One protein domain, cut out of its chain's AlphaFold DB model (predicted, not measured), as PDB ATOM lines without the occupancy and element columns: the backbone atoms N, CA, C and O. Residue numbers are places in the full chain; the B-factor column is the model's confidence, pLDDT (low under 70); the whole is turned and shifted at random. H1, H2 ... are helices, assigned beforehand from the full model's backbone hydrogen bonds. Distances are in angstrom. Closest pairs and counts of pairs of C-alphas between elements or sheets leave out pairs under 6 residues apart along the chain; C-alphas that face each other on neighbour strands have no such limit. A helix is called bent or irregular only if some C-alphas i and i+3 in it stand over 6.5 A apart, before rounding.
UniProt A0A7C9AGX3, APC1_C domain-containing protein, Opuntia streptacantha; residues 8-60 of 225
ATOM      1  N   ASP A   8     129.942 161.650 115.395       60.47
ATOM      2  CA  ASP A   8     128.552 161.814 114.955       60.47
ATOM      3  C   ASP A   8     128.047 163.265 115.080       60.47
ATOM      4  O   ASP A   8     127.170 163.686 114.335       60.47
ATOM      5  N   ARG A   9     128.609 164.066 115.999       73.12
ATOM      6  CA  ARG A   9     128.149 165.440 116.257       73.12
ATOM      7  C   ARG A   9     128.588 166.447 115.201       73.12
ATOM      8  O   ARG A   9     127.806 167.338 114.881       73.12
ATOM      9  N   VAL A  10     129.817 166.343 114.691       78.69
ATOM     10  CA  VAL A  10     130.335 167.294 113.692       78.69
ATOM     11  C   VAL A  10     129.687 167.022 112.339       78.69
ATOM     12  O   VAL A  10     129.165 167.945 111.721       78.69
ATOM     13  N   ASP A  11     129.634 165.758 111.918       78.38
ATOM     14  CA  ASP A  11     128.970 165.358 110.673       78.38
ATOM     15  C   ASP A  11     127.470 165.701 110.683       78.38
ATOM     16  O   ASP A  11     126.966 166.316 109.741       78.38
ATOM     17  N   GLN A  12     126.761 165.410 111.782       80.69
ATOM     18  CA  GLN A  12     125.347 165.765 111.921       80.69
ATOM     19  C   GLN A  12     125.120 167.284 111.874       80.69
ATOM     20  O   GLN A  12     124.141 167.744 111.280       80.69
ATOM     21  N   LEU A  13     126.026 168.075 112.459       83.44
ATOM     22  CA  LEU A  13     125.967 169.534 112.394       83.44
ATOM     23  C   LEU A  13     126.140 170.019 110.950       83.44
ATOM     24  O   LEU A  13     125.304 170.768 110.453       83.44
ATOM     25  N   VAL A  14     127.174 169.553 110.246       86.19
ATOM     26  CA  VAL A  14     127.432 169.957 108.856       86.19
ATOM     27  C   VAL A  14     126.258 169.596 107.956       86.19
ATOM     28  O   VAL A  14     125.809 170.449 107.202       86.19
ATOM     29  N   ARG A  15     125.694 168.391 108.099       84.50
ATOM     30  CA  ARG A  15     124.502 167.953 107.353       84.50
ATOM     31  C   ARG A  15     123.251 168.784 107.640       84.50
ATOM     32  O   ARG A  15     122.356 168.838 106.804       84.50
ATOM     33  N   THR A  16     123.176 169.417 108.810       87.25
ATOM     34  CA  THR A  16     122.069 170.314 109.171       87.25
ATOM     35  C   THR A  16     122.223 171.686 108.511       87.25
ATOM     36  O   THR A  16     121.228 172.293 108.124       87.25
ATOM     37  N   PHE A  17     123.458 172.178 108.375       86.75
ATOM     38  CA  PHE A  17     123.744 173.534 107.896       86.75
ATOM     39  C   PHE A  17     124.214 173.606 106.436       86.75
ATOM     40  O   PHE A  17     124.286 174.697 105.878       86.75
ATOM     41  N   SER A  18     124.528 172.474 105.808       85.69
ATOM     42  CA  SER A  18     125.004 172.404 104.431       85.69
ATOM     43  C   SER A  18     124.566 171.111 103.747       85.69
ATOM     44  O   SER A  18     124.567 170.032 104.333       85.69
ATOM     45  N   SER A  19     124.219 171.229 102.466       87.94
ATOM     46  CA  SER A  19     123.986 170.093 101.563       87.94
ATOM     47  C   SER A  19     125.155 169.861 100.598       87.94
ATOM     48  O   SER A  19     125.043 169.032  99.698       87.94
ATOM     49  N   ASP A  20     126.264 170.592 100.760       90.75
ATOM     50  CA  ASP A  20     127.446 170.466  99.909       90.75
ATOM     51  C   ASP A  20     128.175 169.129 100.176       90.75
ATOM     52  O   ASP A  20     128.656 168.901 101.295       90.75
ATOM     53  N   PRO A  21     128.292 168.234  99.175       89.75
ATOM     54  CA  PRO A  21     128.913 166.926  99.372       89.75
ATOM     55  C   PRO A  21     130.394 166.998  99.764       89.75
ATOM     56  O   PRO A  21     130.877 166.103 100.457       89.75
ATOM     57  N   SER A  22     131.121 168.040  99.344       90.00
ATOM     58  CA  SER A  22     132.539 168.205  99.670       90.00
ATOM     59  C   SER A  22     132.740 168.561 101.142       90.00
ATOM     60  O   SER A  22     133.628 167.993 101.774       90.00
ATOM     61  N   LEU A  23     131.899 169.428 101.717       91.19
ATOM     62  CA  LEU A  23     131.944 169.750 103.149       91.19
ATOM     63  C   LEU A  23     131.559 168.554 104.029       91.19
ATOM     64  O   LEU A  23     132.202 168.319 105.052       91.19
ATOM     65  N   ILE A  24     130.551 167.778 103.617       90.12
ATOM     66  CA  ILE A  24     130.132 166.564 104.336       90.12
ATOM     67  C   ILE A  24     131.260 165.522 104.329       90.12
ATOM     68  O   ILE A  24     131.641 165.013 105.382       90.12
ATOM     69  N   ALA A  25     131.840 165.236 103.160       89.12
ATOM     70  CA  ALA A  25     132.958 164.298 103.053       89.12
ATOM     71  C   ALA A  25     134.189 164.777 103.842       89.12
ATOM     72  O   ALA A  25     134.856 163.981 104.499       89.12
ATOM     73  N   PHE A  26     134.476 166.081 103.822       90.56
ATOM     74  CA  PHE A  26     135.583 166.662 104.580       90.56
ATOM     75  C   PHE A  26     135.403 166.517 106.097       90.56
ATOM     76  O   PHE A  26     136.362 166.193 106.797       90.56
ATOM     77  N   ALA A  27     134.186 166.711 106.612       90.12
ATOM     78  CA  ALA A  27     133.889 166.512 108.029       90.12
ATOM     79  C   ALA A  27     134.192 165.069 108.470       90.12
ATOM     80  O   ALA A  27     134.896 164.866 109.457       90.12
ATOM     81  N   GLN A  28     133.747 164.087 107.682       85.88
ATOM     82  CA  GLN A  28     133.963 162.662 107.959       85.88
ATOM     83  C   GLN A  28     135.440 162.259 107.853       85.88
ATOM     84  O   GLN A  28     135.944 161.480 108.651       85.88
ATOM     85  N   LEU A  29     136.170 162.780 106.867       85.00
ATOM     86  CA  LEU A  29     137.545 162.336 106.618       85.00
ATOM     87  C   LEU A  29     138.588 163.070 107.464       85.00
ATOM     88  O   LEU A  29     139.591 162.474 107.845       85.00
ATOM     89  N   CYS A  30     138.389 164.362 107.725       85.56
ATOM     90  CA  CYS A  30     139.430 165.227 108.285       85.56
ATOM     91  C   CYS A  30     139.115 165.753 109.690       85.56
ATOM     92  O   CYS A  30     140.017 166.253 110.360       85.56
ATOM     93  N   CYS A  31     137.861 165.661 110.144       84.00
ATOM     94  CA  CYS A  31     137.449 166.167 111.456       84.00
ATOM     95  C   CYS A  31     137.096 165.051 112.455       84.00
ATOM     96  O   CYS A  31     136.946 165.335 113.647       84.00
ATOM     97  N   ASP A  32     137.015 163.794 112.008       76.31
ATOM     98  CA  ASP A  32     136.654 162.657 112.853       76.31
ATOM     99  C   ASP A  32     137.775 162.250 113.821       76.31
ATOM    100  O   ASP A  32     138.828 161.728 113.455       76.31
ATOM    101  N   SER A  33     137.502 162.408 115.119       64.94
ATOM    102  CA  SER A  33     138.447 162.116 116.205       64.94
ATOM    103  C   SER A  33     138.764 160.626 116.386       64.94
ATOM    104  O   SER A  33     139.609 160.270 117.206       64.94
ATOM    105  N   SER A  34     138.063 159.725 115.689       61.00
ATOM    106  CA  SER A  34     138.243 158.274 115.822       61.00
ATOM    107  C   SER A  34     139.493 157.734 115.132       61.00
ATOM    108  O   SER A  34     139.884 156.610 115.441       61.00
ATOM    109  N   SER A  35     140.110 158.510 114.234       54.56
ATOM    110  CA  SER A  35     141.267 158.080 113.437       54.56
ATOM    111  C   SER A  35     142.630 158.511 114.005       54.56
ATOM    112  O   SER A  35     143.661 158.166 113.428       54.56
ATOM    113  N   ASN A  36     142.681 159.264 115.110       52.22
ATOM    114  CA  ASN A  36     143.886 160.033 115.429       52.22
ATOM    115  C   ASN A  36     144.973 159.284 116.215       52.22
ATOM    116  O   ASN A  36     144.801 158.895 117.372       52.22
ATOM    117  N   SER A  37     146.155 159.207 115.599       56.97
ATOM    118  CA  SER A  37     147.441 159.198 116.296       56.97
ATOM    119  C   SER A  37     147.720 160.595 116.883       56.97
ATOM    120  O   SER A  37     147.224 161.609 116.396       56.97
ATOM    121  N   ARG A  38     148.529 160.682 117.949       51.31
ATOM    122  CA  ARG A  38     148.863 161.957 118.630       51.31
ATOM    123  C   ARG A  38     149.495 163.026 117.718       51.31
ATOM    124  O   ARG A  38     149.527 164.185 118.113       51.31
ATOM    125  N   SER A  39     150.003 162.655 116.542       53.31
ATOM    126  CA  SER A  39     150.685 163.553 115.602       53.31
ATOM    127  C   SER A  39     149.754 164.419 114.743       53.31
ATOM    128  O   SER A  39     150.266 165.276 114.033       53.31
ATOM    129  N   ASP A  40     148.428 164.225 114.793       68.75
ATOM    130  CA  ASP A  40     147.482 164.888 113.869       68.75
ATOM    131  C   ASP A  40     146.479 165.846 114.547       68.75
ATOM    132  O   ASP A  40     145.496 166.275 113.945       68.75
ATOM    133  N   ILE A  41     146.722 166.214 115.812       77.94
ATOM    134  CA  ILE A  41     145.820 167.092 116.583       77.94
ATOM    135  C   ILE A  41     145.780 168.513 115.995       77.94
ATOM    136  O   ILE A  41     144.699 169.068 115.816       77.94
ATOM    137  N   ASP A  42     146.938 169.080 115.640       82.94
ATOM    138  CA  ASP A  42     147.026 170.429 115.056       82.94
ATOM    139  C   ASP A  42     146.310 170.514 113.697       82.94
ATOM    140  O   ASP A  42     145.684 171.525 113.373       82.94
ATOM    141  N   PHE A  43     146.381 169.440 112.904       86.00
ATOM    142  CA  PHE A  43     145.688 169.352 111.623       86.00
ATOM    143  C   PHE A  43     144.178 169.242 111.812       86.00
ATOM    144  O   PHE A  43     143.431 169.953 111.146       86.00
ATOM    145  N   GLN A  44     143.723 168.399 112.742       86.88
ATOM    146  CA  GLN A  44     142.300 168.246 113.030       86.88
ATOM    147  C   GLN A  44     141.677 169.567 113.507       86.88
ATOM    148  O   GLN A  44     140.605 169.946 113.035       86.88
ATOM    149  N   GLU A  45     142.355 170.293 114.398       88.31
ATOM    150  CA  GLU A  45     141.902 171.606 114.869       88.31
ATOM    151  C   GLU A  45     141.801 172.610 113.711       88.31
ATOM    152  O   GLU A  45     140.803 173.319 113.573       88.31
ATOM    153  N   PHE A  46     142.797 172.626 112.823       89.69
ATOM    154  CA  PHE A  46     142.740 173.421 111.601       89.69
ATOM    155  C   PHE A  46     141.535 173.042 110.719       89.69
ATOM    156  O   PHE A  46     140.785 173.925 110.297       89.69
ATOM    157  N   CYS A  47     141.308 171.748 110.481       91.50
ATOM    158  CA  CYS A  47     140.185 171.256 109.682       91.50
ATOM    159  C   CYS A  47     138.837 171.690 110.270       91.50
ATOM    160  O   CYS A  47     137.986 172.193 109.536       91.50
ATOM    161  N   LEU A  48     138.664 171.589 111.591       91.31
ATOM    162  CA  LEU A  48     137.449 172.030 112.279       91.31
ATOM    163  C   LEU A  48     137.200 173.535 112.108       91.31
ATOM    164  O   LEU A  48     136.072 173.943 111.822       91.31
ATOM    165  N   GLN A  49     138.240 174.366 112.225       91.06
ATOM    166  CA  GLN A  49     138.122 175.818 112.039       91.06
ATOM    167  C   GLN A  49     137.727 176.191 110.605       91.06
ATOM    168  O   GLN A  49     136.861 177.047 110.401       91.06
ATOM    169  N   VAL A  50     138.331 175.534 109.610       92.12
ATOM    170  CA  VAL A  50     138.017 175.748 108.190       92.12
ATOM    171  C   VAL A  50     136.598 175.297 107.868       92.12
ATOM    172  O   VAL A  50     135.858 176.027 107.205       92.12
ATOM    173  N   LEU A  51     136.202 174.123 108.362       92.81
ATOM    174  CA  LEU A  51     134.861 173.581 108.186       92.81
ATOM    175  C   LEU A  51     133.809 174.527 108.770       92.81
ATOM    176  O   LEU A  51     132.851 174.879 108.081       92.81
ATOM    177  N   PHE A  52     134.020 174.997 110.003       90.44
ATOM    178  CA  PHE A  52     133.115 175.941 110.649       90.44
ATOM    179  C   PHE A  52     132.961 177.231 109.842       90.44
ATOM    180  O   PHE A  52     131.843 177.716 109.673       90.44
ATOM    181  N   GLU A  53     134.050 177.784 109.303       90.12
ATOM    182  CA  GLU A  53     133.961 178.973 108.459       90.12
ATOM    183  C   GLU A  53     133.198 178.723 107.159       90.12
ATOM    184  O   GLU A  53     132.334 179.527 106.802       90.12
ATOM    185  N   CYS A  54     133.533 177.648 106.444       92.44
ATOM    186  CA  CYS A  54     132.946 177.365 105.137       92.44
ATOM    187  C   CYS A  54     131.438 177.126 105.250       92.44
ATOM    188  O   CYS A  54     130.689 177.619 104.412       92.44
ATOM    189  N   VAL A  55     131.004 176.437 106.311       92.44
ATOM    190  CA  VAL A  55     129.585 176.226 106.617       92.44
ATOM    191  C   VAL A  55     128.923 177.534 107.060       92.44
ATOM    192  O   VAL A  55     127.905 177.924 106.500       92.44
ATOM    193  N   SER A  56     129.507 178.261 108.020       89.12
ATOM    194  CA  SER A  56     128.863 179.450 108.607       89.12
ATOM    195  C   SER A  56     128.737 180.629 107.642       89.12
ATOM    196  O   SER A  56     127.861 181.473 107.819       89.12
ATOM    197  N   LYS A  57     129.629 180.733 106.652       88.81
ATOM    198  CA  LYS A  57     129.621 181.814 105.654       88.81
ATOM    199  C   LYS A  57     129.036 181.399 104.304       88.81
ATOM    200  O   LYS A  57     129.047 182.234 103.403       88.81
ATOM    201  N   ASP A  58     128.591 180.150 104.164       88.75
ATOM    202  CA  ASP A  58     128.149 179.560 102.895       88.75
ATOM    203  C   ASP A  58     129.198 179.727 101.773       88.75
ATOM    204  O   ASP A  58     128.963 180.291 100.705       88.75
ATOM    205  N   ARG A  59     130.439 179.310 102.063       88.88
ATOM    206  CA  ARG A  59     131.590 179.418 101.144       88.88
ATOM    207  C   ARG A  59     132.338 178.087 100.995       88.88
ATOM    208  O   ARG A  59     133.535 178.038 101.290       88.88
ATOM    209  N   PRO A  60     131.694 177.014 100.502       90.25
ATOM    210  CA  PRO A  60     132.327 175.698 100.356       90.25
ATOM    211  C   PRO A  60     133.593 175.727  99.483       90.25
ATOM    212  O   PRO A  60     134.574 175.055  99.792       90.25
TER     213      PRO A  60
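Overview. This is residues 8 to 60 of the 225 residues of the protein "APC1_C domain-containing protein" of Opuntia streptacantha (UniProt A0A7C9AGX3). A long helix, H3, makes the length of a small up-and-down bundle of three helices, and two shorter helices, H1 and H2, form a hairpin beside its later part. H2 runs along H3 the opposite way, while H1 lies beside H2 with its centre farther from that of H3, and it reaches H3 with its end near Phe 17. The three centres make a triangle, and the link from H2 to H3, residues 31 to 37, loops out beyond the end of H2 to the far end of H3. The printed part has 53 residues, with three named helices in the order H1, H2, H3 and no named strand, and the class is all helix. It is compact, with a radius of gyration of the C-alphas of 10.7 A, and elongated, with spans of 31 by 18 by 15 A.

Arrangement. H3, residues 38 to 56, is the longest helix. H2, residues 21 to 30, touches H3, and the closest C-alphas, those of Cys 30 and Cys 47, are 6.2 A apart. H2 and H3 form a helical hairpin, running opposite ways at a shallow tilt of 22 degrees. H1, residues 8 to 17, touches H2, with the C-alphas of Asp 11 and Ala 27 the closest at 5.7 A. These two also form a helical hairpin, opposite ways at a shallow tilt of 21 degrees. H1 and H3 only just touch, with 3 pairs of C-alphas within 8 A, and they touch only at their ends. H3 touches H1 with residues 55 to 56 alone, and the closest C-alphas are those of Phe 17 and Val 55, 6.6 A apart. H1 and H3 run the same way at a shallow tilt of 21 degrees. In H1 and H2 every O i to N i+4 pair is within hydrogen-bond range; in H3 13 of 15 are.

Along the chain. H3 is 28.4 A from its first to its last C-alpha, from Arg 38 at (148.863, 161.957, 118.630) to Ser 56 at (128.863, 179.450, 108.607). It is irregular: C-alphas 39 and 42 are 7.8 A apart, against about 5 A in a regular helix. H2 is 13.9 A long, from Pro 21 to Cys 30. H1 is 14.5 A long and begins at Asp 8, with its C-alpha at (128.552, 161.814, 114.955).

Size, cuts and confidence. The two C-alphas farthest apart, those of Arg 38 and Asp 58, are 31.4 A apart. The printed part, residues 8 to 60, has no cut. The link from H1 to H2 is tight, with 3 residues, and that from H2 to H3 is short, with 7. The mean pLDDT of the printed part is 82.2; it is under 70 at residue 8 and at residues 33 to 40.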